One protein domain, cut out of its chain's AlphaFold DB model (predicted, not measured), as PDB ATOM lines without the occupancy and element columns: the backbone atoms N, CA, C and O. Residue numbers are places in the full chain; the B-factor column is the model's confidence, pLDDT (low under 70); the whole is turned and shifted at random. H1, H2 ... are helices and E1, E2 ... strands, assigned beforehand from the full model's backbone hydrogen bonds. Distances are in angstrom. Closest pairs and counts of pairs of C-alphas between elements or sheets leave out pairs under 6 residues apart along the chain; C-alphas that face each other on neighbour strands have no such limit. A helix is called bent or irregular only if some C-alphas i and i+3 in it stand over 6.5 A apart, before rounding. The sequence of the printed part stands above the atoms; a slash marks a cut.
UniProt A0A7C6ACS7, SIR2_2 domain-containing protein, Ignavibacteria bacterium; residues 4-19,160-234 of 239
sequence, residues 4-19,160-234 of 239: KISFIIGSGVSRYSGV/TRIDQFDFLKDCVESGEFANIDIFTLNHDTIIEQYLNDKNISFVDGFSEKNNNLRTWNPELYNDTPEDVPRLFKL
ATOM      1  N   LYS A   4      24.914  14.391   8.116       94.25
ATOM      2  CA  LYS A   4      24.404  13.985   9.432       94.25
ATOM      3  C   LYS A   4      24.666  15.111  10.419       94.25
ATOM      4  O   LYS A   4      25.721  15.741  10.335       94.25
ATOM      5  N   ILE A   5      23.726  15.349  11.324       96.12
ATOM      6  CA  ILE A   5      23.863  16.345  12.382       96.12
ATOM      7  C   ILE A   5      23.417  15.759  13.717       96.12
ATOM      8  O   ILE A   5      22.470  14.974  13.787       96.12
ATOM      9  N   SER A   6      24.125  16.143  14.775       97.00
ATOM     10  CA  SER A   6      23.807  15.752  16.141       97.00
ATOM     11  C   SER A   6      23.886  16.969  17.050       97.00
ATOM     12  O   SER A   6      24.859  17.725  17.002       97.00
ATOM     13  N   PHE A   7      22.873  17.135  17.888       96.75
ATOM     14  CA  PHE A   7      22.778  18.174  18.898       96.75
ATOM     15  C   PHE A   7      22.928  17.552  20.281       96.75
ATOM     16  O   PHE A   7      22.343  16.508  20.555       96.75
ATOM     17  N   ILE A   8      23.686  18.208  21.155       95.81
ATOM     18  CA  ILE A   8      23.719  17.900  22.585       95.81
ATOM     19  C   ILE A   8      23.178  19.126  23.306       95.81
ATOM     20  O   ILE A   8      23.748  20.213  23.209       95.81
ATOM     21  N   ILE A   9      22.057  18.947  23.990       93.50
ATOM     22  CA  ILE A   9      21.274  20.019  24.590       93.50
ATOM     23  C   ILE A   9      21.217  19.799  26.105       93.50
ATOM     24  O   ILE A   9      20.823  18.736  26.580       93.50
ATOM     25  N   GLY A  10      21.633  20.813  26.859       90.06
ATOM     26  CA  GLY A  10      21.524  20.837  28.319       90.06
ATOM     27  C   GLY A  10      20.350  21.688  28.804       90.06
ATOM     28  O   GLY A  10      19.755  22.450  28.036       90.06
ATOM     29  N   SER A  11      20.069  21.622  30.107       84.25
ATOM     30  CA  SER A  11      18.877  22.236  30.723       84.25
ATOM     31  C   SER A  11      18.852  23.759  30.623       84.25
ATOM     32  O   SER A  11      17.793  24.379  30.688       84.25
ATOM     33  N   GLY A  12      20.006  24.383  30.367       87.06
ATOM     34  CA  GLY A  12      20.117  25.821  30.142       87.06
ATOM     35  C   GLY A  12      19.226  26.348  29.010       87.06
ATOM     36  O   GLY A  12      18.733  27.468  29.119       87.06
ATOM     37  N   VAL A  13      18.958  25.554  27.963       88.62
ATOM     38  CA  VAL A  13      18.087  25.988  26.852       88.62
ATOM     39  C   VAL A  13      16.623  26.131  27.283       88.62
ATOM     40  O   VAL A  13      15.897  26.973  26.758       88.62
ATOM     41  N   SER A  14      16.196  25.335  28.266       89.81
ATOM     42  CA  SER A  14      14.820  25.295  28.761       89.81
ATOM     43  C   SER A  14      14.469  26.524  29.598       89.81
ATOM     44  O   SER A  14      13.302  26.899  29.701       89.81
ATOM     45  N   ARG A  15      15.473  27.232  30.132       90.31
ATOM     46  CA  ARG A  15      15.258  28.466  30.904       90.31
ATOM     47  C   ARG A  15      14.564  29.556  30.092       90.31
ATOM     48  O   ARG A  15      13.766  30.310  30.641       90.31
ATOM     49  N   TYR A  16      14.819  29.618  28.784       89.94
ATOM     50  CA  TYR A  16      14.149  30.567  27.887       89.94
ATOM     51  C   TYR A  16      12.640  30.328  27.794       89.94
ATOM     52  O   TYR A  16      11.892  31.269  27.540       89.94
ATOM     53  N   SER A  17      12.195  29.101  28.064       91.06
ATOM     54  CA  SER A  17      10.788  28.710  28.124       91.06
ATOM     55  C   SER A  17      10.134  28.964  29.483       91.06
ATOM     56  O   SER A  17       8.966  28.629  29.668       91.06
ATOM     57  N   GLY A  18      10.851  29.556  30.441       90.50
ATOM     58  CA  GLY A  18      10.367  29.738  31.810       90.50
ATOM     59  C   GLY A  18      10.392  28.458  32.649       90.50
ATOM     60  O   GLY A  18       9.804  28.441  33.728       90.50
ATOM     61  N   VAL A  19      11.061  27.399  32.177       91.06
ATOM     62  CA  VAL A  19      11.292  26.204  32.995       91.06
ATOM     63  C   VAL A  19      12.339  26.524  34.063       91.06
ATOM     64  O   VAL A  19      13.354  27.165  33.753       91.06
ATOM     65  N   THR A 160       6.365  29.110  28.575       89.38
ATOM     66  CA  THR A 160       5.887  30.436  28.140       89.38
ATOM     67  C   THR A 160       6.187  30.719  26.668       89.38
ATOM     68  O   THR A 160       5.470  31.481  26.021       89.38
ATOM     69  N   ARG A 161       7.250  30.109  26.136       91.25
ATOM     70  CA  ARG A 161       7.688  30.171  24.735       91.25
ATOM     71  C   ARG A 161       8.576  28.973  24.422       91.25
ATOM     72  O   ARG A 161       9.172  28.418  25.340       91.25
ATOM     73  N   ILE A 162       8.683  28.590  23.156       93.44
ATOM     74  CA  ILE A 162       9.454  27.410  22.713       93.44
ATOM     75  C   ILE A 162      10.211  27.647  21.392       93.44
ATOM     76  O   ILE A 162      10.742  26.719  20.797       93.44
ATOM     77  N   ASP A 163      10.277  28.890  20.920       93.31
ATOM     78  CA  ASP A 163      10.854  29.279  19.626       93.31
ATOM     79  C   ASP A 163      12.387  29.185  19.566       93.31
ATOM     80  O   ASP A 163      12.972  29.181  18.486       93.31
ATOM     81  N   GLN A 164      13.073  29.013  20.699       93.50
ATOM     82  CA  GLN A 164      14.521  28.777  20.705       93.50
ATOM     83  C   GLN A 164      14.932  27.480  19.985       93.50
ATOM     84  O   GLN A 164      16.116  27.273  19.722       93.50
ATOM     85  N   PHE A 165      13.968  26.613  19.672       95.00
ATOM     86  CA  PHE A 165      14.156  25.385  18.910       95.00
ATOM     87  C   PHE A 165      13.845  25.534  17.413       95.00
ATOM     88  O   PHE A 165      13.880  24.535  16.702       95.00
ATOM     89  N   ASP A 166      13.615  26.751  16.902       95.50
ATOM     90  CA  ASP A 166      13.341  26.996  15.474       95.50
ATOM     91  C   ASP A 166      14.424  26.469  14.529       95.50
ATOM     92  O   ASP A 166      14.114  25.969  13.449       95.50
ATOM     93  N   PHE A 167      15.672  26.400  14.991       94.69
ATOM     94  CA  PHE A 167      16.743  25.758  14.233       94.69
ATOM     95  C   PHE A 167      16.488  24.261  13.956       94.69
ATOM     96  O   PHE A 167      16.992  23.738  12.964       94.69
ATOM     97  N   LEU A 168      15.735  23.549  14.808       95.12
ATOM     98  CA  LEU A 168      15.383  22.141  14.580       95.12
ATOM     99  C   LEU A 168      14.413  22.015  13.413       95.12
ATOM    100  O   LEU A 168      14.591  21.143  12.563       95.12
ATOM    101  N   LYS A 169      13.423  22.908  13.350       95.12
ATOM    102  CA  LYS A 169      12.503  22.986  12.221       95.12
ATOM    103  C   LYS A 169      13.263  23.298  10.934       95.12
ATOM    104  O   LYS A 169      13.093  22.573   9.960       95.12
ATOM    105  N   ASP A 170      14.153  24.289  10.958       95.25
ATOM    106  CA  ASP A 170      14.977  24.639   9.797       95.25
ATOM    107  C   ASP A 170      15.820  23.444   9.317       95.25
ATOM    108  O   ASP A 170      15.927  23.190   8.116       95.25
ATOM    109  N   CYS A 171      16.385  22.658  10.244       94.44
ATOM    110  CA  CYS A 171      17.135  21.449   9.899       94.44
ATOM    111  C   CYS A 171      16.259  20.410   9.192       94.44
ATOM    112  O   CYS A 171      16.679  19.874   8.165       94.44
ATOM    113  N   VAL A 172      15.054  20.150   9.711       93.50
ATOM    114  CA  VAL A 172      14.100  19.199   9.121       93.50
ATOM    115  C   VAL A 172      13.635  19.675   7.741       93.50
ATOM    116  O   VAL A 172      13.699  18.921   6.774       93.50
ATOM    117  N   GLU A 173      13.225  20.940   7.615       93.94
ATOM    118  CA  GLU A 173      12.674  21.493   6.370       93.94
ATOM    119  C   GLU A 173      13.728  21.692   5.271       93.94
ATOM    120  O   GLU A 173      13.391  21.682   4.087       93.94
ATOM    121  N   SER A 174      15.010  21.828   5.630       93.69
ATOM    122  CA  SER A 174      16.093  21.988   4.650       93.69
ATOM    123  C   SER A 174      16.270  20.782   3.720       93.69
ATOM    124  O   SER A 174      16.780  20.928   2.608       93.69
ATOM    125  N   GLY A 175      15.920  19.575   4.185       90.69
ATOM    126  CA  GLY A 175      16.214  18.318   3.490       90.69
ATOM    127  C   GLY A 175      17.714  18.023   3.305       90.69
ATOM    128  O   GLY A 175      18.074  17.097   2.571       90.69
ATOM    129  N   GLU A 176      18.611  18.791   3.939       93.50
ATOM    130  CA  GLU A 176      20.064  18.608   3.815       93.50
ATOM    131  C   GLU A 176      20.596  17.424   4.635       93.50
ATOM    132  O   GLU A 176      21.663  16.878   4.318       93.50
ATOM    133  N   PHE A 177      19.883  17.040   5.696       94.12
ATOM    134  CA  PHE A 177      20.345  16.089   6.703       94.12
ATOM    135  C   PHE A 177      19.561  14.784   6.638       94.12
ATOM    136  O   PHE A 177      18.361  14.794   6.848       94.12
ATOM    137  N   ALA A 178      20.252  13.661   6.429       90.38
ATOM    138  CA  ALA A 178      19.638  12.332   6.476       90.38
ATOM    139  C   ALA A 178      19.321  11.895   7.914       90.38
ATOM    140  O   ALA A 178      18.364  11.163   8.142       90.38
ATOM    141  N   ASN A 179      20.129  12.351   8.881       91.44
ATOM    142  CA  ASN A 179      19.973  12.026  10.296       91.44
ATOM    143  C   ASN A 179      20.051  13.306  11.124       91.44
ATOM    144  O   ASN A 179      21.041  14.043  11.016       91.44
ATOM    145  N   ILE A 180      19.044  13.512  11.970       96.19
ATOM    146  CA  ILE A 180      18.968  14.607  12.936       96.19
ATOM    147  C   ILE A 180      18.852  13.978  14.324       96.19
ATOM    148  O   ILE A 180      17.779  13.536  14.728       96.19
ATOM    149  N   ASP A 181      19.970  13.915  15.041       97.06
ATOM    150  CA  ASP A 181      20.013  13.346  16.390       97.06
ATOM    151  C   ASP A 181      19.980  14.448  17.437       97.06
ATOM    152  O   ASP A 181      20.772  15.386  17.389       97.06
ATOM    153  N   ILE A 182      19.079  14.330  18.404       96.88
ATOM    154  CA  ILE A 182      18.915  15.285  19.491       96.88
ATOM    155  C   ILE A 182      19.157  14.536  20.793       96.88
ATOM    156  O   ILE A 182      18.302  13.796  21.266       96.88
ATOM    157  N   PHE A 183      20.323  14.733  21.388       96.19
ATOM    158  CA  PHE A 183      20.642  14.228  22.714       96.19
ATOM    159  C   PHE A 183      20.337  15.315  23.733       96.19
ATOM    160  O   PHE A 183      20.828  16.436  23.612       96.19
ATOM    161  N   THR A 184      19.535  14.997  24.742       93.25
ATOM    162  CA  THR A 184      19.184  15.947  25.793       93.25
ATOM    163  C   THR A 184      19.427  15.368  27.180       93.25
ATOM    164  O   THR A 184      19.164  14.192  27.447       93.25
ATOM    165  N   LEU A 185      19.958  16.218  28.057       88.12
ATOM    166  CA  LEU A 185      20.120  15.956  29.489       88.12
ATOM    167  C   LEU A 185      18.928  16.497  30.296       88.12
ATOM    168  O   LEU A 185      18.956  16.483  31.522       88.12
ATOM    169  N   ASN A 186      17.901  17.014  29.620       85.38
ATOM    170  CA  ASN A 186      16.781  17.683  30.263       85.38
ATOM    171  C   ASN A 186      15.735  16.665  30.702       85.38
ATOM    172  O   ASN A 186      15.290  15.843  29.899       85.38
ATOM    173  N   HIS A 187      15.277  16.805  31.944       84.62
ATOM    174  CA  HIS A 187      14.146  16.042  32.465       84.62
ATOM    175  C   HIS A 187      12.794  16.551  31.931       84.62
ATOM    176  O   HIS A 187      11.852  15.765  31.827       84.62
ATOM    177  N   ASP A 188      12.702  17.838  31.565       88.06
ATOM    178  CA  ASP A 188      11.505  18.455  30.976       88.06
ATOM    179  C   ASP A 188      11.152  17.880  29.592       88.06
ATOM    180  O   ASP A 188      11.938  17.145  28.995       88.06
ATOM    181  N   THR A 189       9.971  18.221  29.069       90.81
ATOM    182  CA  THR A 189       9.481  17.739  27.765       90.81
ATOM    183  C   THR A 189       9.406  18.851  26.710       90.81
ATOM    184  O   THR A 189       8.564  18.787  25.811       90.81
ATOM    185  N   ILE A 190      10.185  19.934  26.830       92.62
ATOM    186  CA  ILE A 190       9.977  21.122  25.982       92.62
ATOM    187  C   ILE A 190      10.298  20.832  24.514       92.62
ATOM    188  O   ILE A 190       9.594  21.316  23.631       92.62
ATOM    189  N   ILE A 191      11.328  20.026  24.243       94.06
ATOM    190  CA  ILE A 191      11.692  19.644  22.871       94.06
ATOM    191  C   ILE A 191      10.537  18.865  22.232       94.06
ATOM    192  O   ILE A 191      10.142  19.152  21.107       94.06
ATOM    193  N   GLU A 192       9.941  17.928  22.965       93.50
ATOM    194  CA  GLU A 192       8.773  17.167  22.522       93.50
ATOM    195  C   GLU A 192       7.567  18.076  22.281       93.50
ATOM    196  O   GLU A 192       6.897  17.956  21.258       93.50
ATOM    197  N   GLN A 193       7.298  19.010  23.198       92.69
ATOM    198  CA  GLN A 193       6.222  19.990  23.040       92.69
ATOM    199  C   GLN A 193       6.442  20.868  21.799       92.69
ATOM    200  O   GLN A 193       5.497  21.100  21.053       92.69
ATOM    201  N   TYR A 194       7.681  21.290  21.534       95.12
ATOM    202  CA  TYR A 194       8.047  22.039  20.333       95.12
ATOM    203  C   TYR A 194       7.812  21.245  19.048       95.12
ATOM    204  O   TYR A 194       7.151  21.734  18.132       95.12
ATOM    205  N   LEU A 195       8.323  20.014  18.980       95.31
ATOM    206  CA  LEU A 195       8.170  19.166  17.799       95.31
ATOM    207  C   LEU A 195       6.686  18.884  17.524       95.31
ATOM    208  O   LEU A 195       6.240  19.013  16.384       95.31
ATOM    209  N   ASN A 196       5.900  18.620  18.573       93.75
ATOM    210  CA  ASN A 196       4.451  18.455  18.470       93.75
ATOM    211  C   ASN A 196       3.737  19.741  18.005       93.75
ATOM    212  O   ASN A 196       2.922  19.667  17.088       93.75
ATOM    213  N   ASP A 197       4.058  20.916  18.566       94.38
ATOM    214  CA  ASP A 197       3.481  22.214  18.154       94.38
ATOM    215  C   ASP A 197       3.732  22.512  16.668       94.38
ATOM    216  O   ASP A 197       2.863  23.018  15.955       94.38
ATOM    217  N   LYS A 198       4.916  22.145  16.164       95.62
ATOM    218  CA  LYS A 198       5.276  22.312  14.750       95.62
ATOM    219  C   LYS A 198       4.797  21.181  13.843       95.62
ATOM    220  O   LYS A 198       5.054  21.248  12.643       95.62
ATOM    221  N   ASN A 199       4.075  20.188  14.366       95.44
ATOM    222  CA  ASN A 199       3.677  18.977  13.641       95.44
ATOM    223  C   ASN A 199       4.872  18.244  12.998       95.44
ATOM    224  O   ASN A 199       4.757  17.658  11.921       95.44
ATOM    225  N   ILE A 200       6.032  18.285  13.655       95.56
ATOM    226  CA  ILE A 200       7.235  17.562  13.249       95.56
ATOM    227  C   ILE A 200       7.179  16.180  13.895       95.56
ATOM    228  O   ILE A 200       7.180  16.052  15.117       95.56
ATOM    229  N   SER A 201       7.138  15.132  13.072       94.81
ATOM    230  CA  SER A 201       7.241  13.751  13.557       94.81
ATOM    231  C   SER A 201       8.635  13.493  14.121       94.81
ATOM    232  O   SER A 201       9.616  13.950  13.543       94.81
ATOM    233  N   PHE A 202       8.739  12.744  15.217       95.56
ATOM    234  CA  PHE A 202      10.017  12.373  15.826       95.56
ATOM    235  C   PHE A 202       9.931  11.005  16.503       95.56
ATOM    236  O   PHE A 202       8.841  10.509  16.785       95.56
ATOM    237  N   VAL A 203      11.092  10.411  16.777       95.50
ATOM    238  CA  VAL A 203      11.217   9.155  17.526       95.50
ATOM    239  C   VAL A 203      11.933   9.423  18.842       95.50
ATOM    240  O   VAL A 203      13.054   9.922  18.842       95.50
ATOM    241  N   ASP A 204      11.306   9.071  19.960       93.69
ATOM    242  CA  ASP A 204      11.855   9.196  21.320       93.69
ATOM    243  C   ASP A 204      12.131   7.838  21.986       93.69
ATOM    244  O   ASP A 204      12.408   7.779  23.181       93.69
ATOM    245  N   GLY A 205      12.029   6.750  21.215       91.75
ATOM    246  CA  GLY A 205      12.240   5.382  21.685       91.75
ATOM    247  C   GLY A 205      11.082   4.804  22.500       91.75
ATOM    248  O   GLY A 205      11.196   3.689  23.000       91.75
ATOM    249  N   PHE A 206       9.949   5.498  22.615       90.81
ATOM    250  CA  PHE A 206       8.758   4.979  23.284       90.81
ATOM    251  C   PHE A 206       7.644   4.668  22.285       90.81
ATOM    252  O   PHE A 206       7.333   5.464  21.400       90.81
ATOM    253  N   SER A 207       6.992   3.520  22.472       88.12
ATOM    254  CA  SER A 207       5.863   3.085  21.648       88.12
ATOM    255  C   SER A 207       4.700   4.082  21.665       88.12
ATOM    256  O   SER A 207       4.597   4.958  22.535       88.12
ATOM    257  N   GLU A 208       3.751   3.877  20.749       86.06
ATOM    258  CA  GLU A 208       2.437   4.500  20.860       86.06
ATOM    259  C   GLU A 208       1.774   4.163  22.204       86.06
ATOM    260  O   GLU A 208       2.061   3.144  22.847       86.06
ATOM    261  N   LYS A 209       0.892   5.064  22.634       86.06
ATOM    262  CA  LYS A 209       0.209   5.000  23.922       86.06
ATOM    263  C   LYS A 209      -0.854   3.896  23.899       86.06
ATOM    264  O   LYS A 209      -1.843   4.002  23.182       86.06
ATOM    265  N   ASN A 210      -0.687   2.876  24.736       84.69
ATOM    266  CA  ASN A 210      -1.657   1.802  24.953       84.69
ATOM    267  C   ASN A 210      -2.123   1.827  26.416       84.69
ATOM    268  O   ASN A 210      -1.308   1.685  27.323       84.69
ATOM    269  N   ASN A 211      -3.419   2.043  26.670       83.50
ATOM    270  CA  ASN A 211      -3.987   2.164  28.025       83.50
ATOM    271  C   ASN A 211      -3.237   3.157  28.933       83.50
ATOM    272  O   ASN A 211      -2.981   2.888  30.101       83.50
ATOM    273  N   ASN A 212      -2.879   4.318  28.385       81.88
ATOM    274  CA  ASN A 212      -2.060   5.342  29.040       81.88
ATOM    275  C   ASN A 212      -0.602   4.977  29.341       81.88
ATOM    276  O   ASN A 212       0.105   5.804  29.905       81.88
ATOM    277  N   LEU A 213      -0.130   3.817  28.896       83.06
ATOM    278  CA  LEU A 213       1.252   3.387  29.045       83.06
ATOM    279  C   LEU A 213       1.965   3.452  27.694       83.06
ATOM    280  O   LEU A 213       1.418   3.059  26.662       83.06
ATOM    281  N   ARG A 214       3.202   3.946  27.702       87.56
ATOM    282  CA  ARG A 214       4.135   3.824  26.580       87.56
ATOM    283  C   ARG A 214       5.249   2.885  27.010       87.56
ATOM    284  O   ARG A 214       5.724   2.975  28.139       87.56
ATOM    285  N   THR A 215       5.651   1.972  26.134       88.56
ATOM    286  CA  THR A 215       6.725   1.020  26.433       88.56
ATOM    287  C   THR A 215       7.995   1.473  25.738       88.56
ATOM    288  O   THR A 215       7.964   1.805  24.553       88.56
ATOM    289  N   TRP A 216       9.108   1.486  26.467       90.62
ATOM    290  CA  TRP A 216      10.420   1.715  25.876       90.62
ATOM    291  C   TRP A 216      10.746   0.606  24.867       90.62
ATOM    292  O   TRP A 216      10.722  -0.577  25.210       90.62
ATOM    293  N   ASN A 217      11.055   0.993  23.634       91.62
ATOM    294  CA  ASN A 217      11.512   0.114  22.573       91.62
ATOM    295  C   ASN A 217      12.661   0.784  21.789       91.62
ATOM    296  O   ASN A 217      12.407   1.618  20.914       91.62
ATOM    297  N   PRO A 218      13.927   0.402  22.042       91.38
ATOM    298  CA  PRO A 218      15.077   1.003  21.371       91.38
ATOM    299  C   PRO A 218      15.147   0.670  19.872       91.38
ATOM    300  O   PRO A 218      15.829   1.375  19.131       91.38
ATOM    301  N   GLU A 219      14.446  -0.367  19.401       93.31
ATOM    302  CA  GLU A 219      14.425  -0.736  17.978       93.31
ATOM    303  C   GLU A 219      13.778   0.353  17.110       93.31
ATOM    304  O   GLU A 219      14.144   0.505  15.947       93.31
ATOM    305  N   LEU A 220      12.918   1.197  17.696       92.12
ATOM    306  CA  LEU A 220      12.279   2.316  17.000       92.12
ATOM    307  C   LEU A 220      13.292   3.296  16.383       92.12
ATOM    308  O   LEU A 220      13.010   3.898  15.347       92.12
ATOM    309  N   TYR A 221      14.487   3.435  16.968       93.19
ATOM    310  CA  TYR A 221      15.544   4.289  16.412       93.19
ATOM    311  C   TYR A 221      16.229   3.707  15.170       93.19
ATOM    312  O   TYR A 221      16.844   4.462  14.411       93.19
ATOM    313  N   ASN A 222      16.169   2.384  14.984       89.81
ATOM    314  CA  ASN A 222      16.761   1.700  13.834       89.81
ATOM    315  C   ASN A 222      15.854   1.809  12.604       89.81
ATOM    316  O   ASN A 222      16.357   1.971  11.495       89.81
ATOM    317  N   ASP A 223      14.539   1.784  12.823       87.31
ATOM    318  CA  ASP A 223      13.519   1.836  11.771       87.31
ATOM    319  C   ASP A 223      13.058   3.271  11.448       87.31
ATOM    320  O   ASP A 223      12.108   3.481  10.693       87.31
ATOM    321  N   THR A 224      13.719   4.281  12.024       88.12
ATOM    322  CA  THR A 224      13.376   5.689  11.808       88.12
ATOM    323  C   THR A 224      13.700   6.109  10.365       88.12
ATOM    324  O   THR A 224      14.849   5.946   9.941       88.12
ATOM    325  N   PRO A 225      12.740   6.679   9.608       89.31
ATOM    326  CA  PRO A 225      13.004   7.197   8.269       89.31
ATOM    327  C   PRO A 225      14.108   8.259   8.250       89.31
ATOM    328  O   PRO A 225      14.284   9.010   9.212       89.31
ATOM    329  N   GLU A 226      14.811   8.363   7.120       83.44
ATOM    330  CA  GLU A 226      15.701   9.501   6.869       83.44
ATOM    331  C   GLU A 226      14.901  10.810   7.010       83.44
ATOM    332  O   GLU A 226      13.744  10.881   6.597       83.44
ATOM    333  N   ASP A 227      15.515  11.832   7.603       84.06
ATOM    334  CA  ASP A 227      14.939  13.162   7.874       84.06
ATOM    335  C   ASP A 227      13.966  13.248   9.075       84.06
ATOM    336  O   ASP A 227      13.552  14.350   9.438       84.06
ATOM    337  N   VAL A 228      13.645  12.135   9.753       93.88
ATOM    338  CA  VAL A 228      12.872  12.154  11.013       93.88
ATOM    339  C   VAL A 228      13.819  12.335  12.211       93.88
ATOM    340  O   VAL A 228      14.707  11.502  12.418       93.88
ATOM    341  N   PRO A 229      13.655  13.395  13.030       96.50
ATOM    342  CA  PRO A 229      14.459  13.591  14.230       96.50
ATOM    343  C   PRO A 229      14.367  12.437  15.228       96.50
ATOM    344  O   PRO A 229      13.287  11.918  15.518       96.50
ATOM    345  N   ARG A 230      15.514  12.088  15.814       96.75
ATOM    346  CA  ARG A 230      15.641  11.089  16.879       96.75
ATOM    347  C   ARG A 230      16.016  11.785  18.178       96.75
ATOM    348  O   ARG A 230      17.095  12.364  18.284       96.75
ATOM    349  N   LEU A 231      15.125  11.738  19.157       96.00
ATOM    350  CA  LEU A 231      15.299  12.340  20.469       96.00
ATOM    351  C   LEU A 231      15.777  11.290  21.473       96.00
ATOM    352  O   LEU A 231      15.117  10.280  21.696       96.00
ATOM    353  N   PHE A 232      16.907  11.555  22.116       94.56
ATOM    354  CA  PHE A 232      17.523  10.705  23.124       94.56
ATOM    355  C   PHE A 232      17.562  11.442  24.467       94.56
ATOM    356  O   PHE A 232      18.287  12.428  24.619       94.56
ATOM    357  N   LYS A 233      16.802  10.955  25.453       91.44
ATOM    358  CA  LYS A 233      16.818  11.451  26.841       91.44
ATOM    359  C   LYS A 233      17.870  10.687  27.634       91.44
ATOM    360  O   LYS A 233      17.652   9.543  28.017       91.44
ATOM    361  N   LEU A 234      19.018  11.308  27.879       89.06
ATOM    362  CA  LEU A 234      20.154  10.634  28.517       89.06
ATOM    363  C   LEU A 234      20.010  10.507  30.042       89.06
ATOM    364  O   LEU A 234      20.654   9.654  30.640       89.06
TER     365      LEU A 234
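Overview. This is residues 4 to 19 and 160 to 234 of the 239 residues of the protein "SIR2_2 domain-containing protein" of Ignavibacteria bacterium (UniProt A0A7C6ACS7). A small sheet of three parallel strands has the helices H1, H2 and H3 gathered to one side of it, and a long loop that leads into the short helix H4 beyond the edge strand E3. H2 and H3 only graze the sheet, and the loop, residues 198 to 217, runs out to one far end of the domain at Asn 211. The 91 printed residues hold four named helices and three named strands in the order E1 H1 H2 E2 H3 H4 E3, with the sheet in the order E1 E2 E3. The class is mixed, helices and strands; the whole is compact, with a radius of gyration of the C-alphas of 13.1 A and spans of 33 by 32 by 23 A.

Arrangement. E1, residues 4 to 9, and E2, residues 177 to 184, are parallel neighbours at 15 degrees, with N 7 and O 181 within hydrogen-bond range at 2.8 A. E2 is the inner strand. On to the other edge strand, E3, residues 230 to 233, the angle is 12 degrees, and N 182 and O 230 are 2.8 A apart. H1, residues 11 to 17, is not on the sheet. H2, residues 163 to 174, grazes the sheet with residues 168 to 172; its closest C-alphas to E2 are those of Cys 171 and Phe 177, 7.0 A apart. H1 and H2 are close but not clearly touching, about perpendicular at 77 degrees, with the C-alphas of Tyr 16 and Gln 164 closest at 7.4 A. H3, residues 190 to 197, is only just on the sheet, with 5 pairs of C-alphas within 10 A, and grazes it with residues 191 to 192. H2, with residues 163 to 165 alone, only just touches H3, with 3 pairs of C-alphas within 8 A; the closest are those of Phe 165 and Tyr 194, 7.1 A, at a steep tilt of 58 degrees. H4, residues 218 to 221, is apart from H3. E2, H3, H4 and E3 form a strand-helix-strand unit, two parallel neighbour strands with helices between, and its crossover is right-handed. Every O i to N i+4 pair is within range in H3, 5 of 8 in H2 and 0 of 3 in H1, where 3 of 4 O i to N i+3 pairs are; H4 is too short for such an i+4 pair.

Along the chain. E1 begins at C-alpha 4, (24.404, 13.985, 9.432), and is 16.6 A long; H1 is 10.7 A. H2 is 17.5 A long and irregular, with C-alphas 164 and 167 7.5 A apart. E2 is 19.1 A, H3 10.2 A and H4 6.0 A. E3, 10.0 A long, ends at C-alpha 233, (16.818, 11.451, 26.841).

Size, cuts and confidence. The two C-alphas farthest apart, those of Glu 176 and Asn 211, are 37.9 A apart. Residues 20 to 159 are not printed, and C-alphas 19 and 160 are 8.4 A apart across the cut. The link from H3 to H4 is long, with 20 residues. The mean pLDDT of the printed part is 91.8, and no printed residue is under 70.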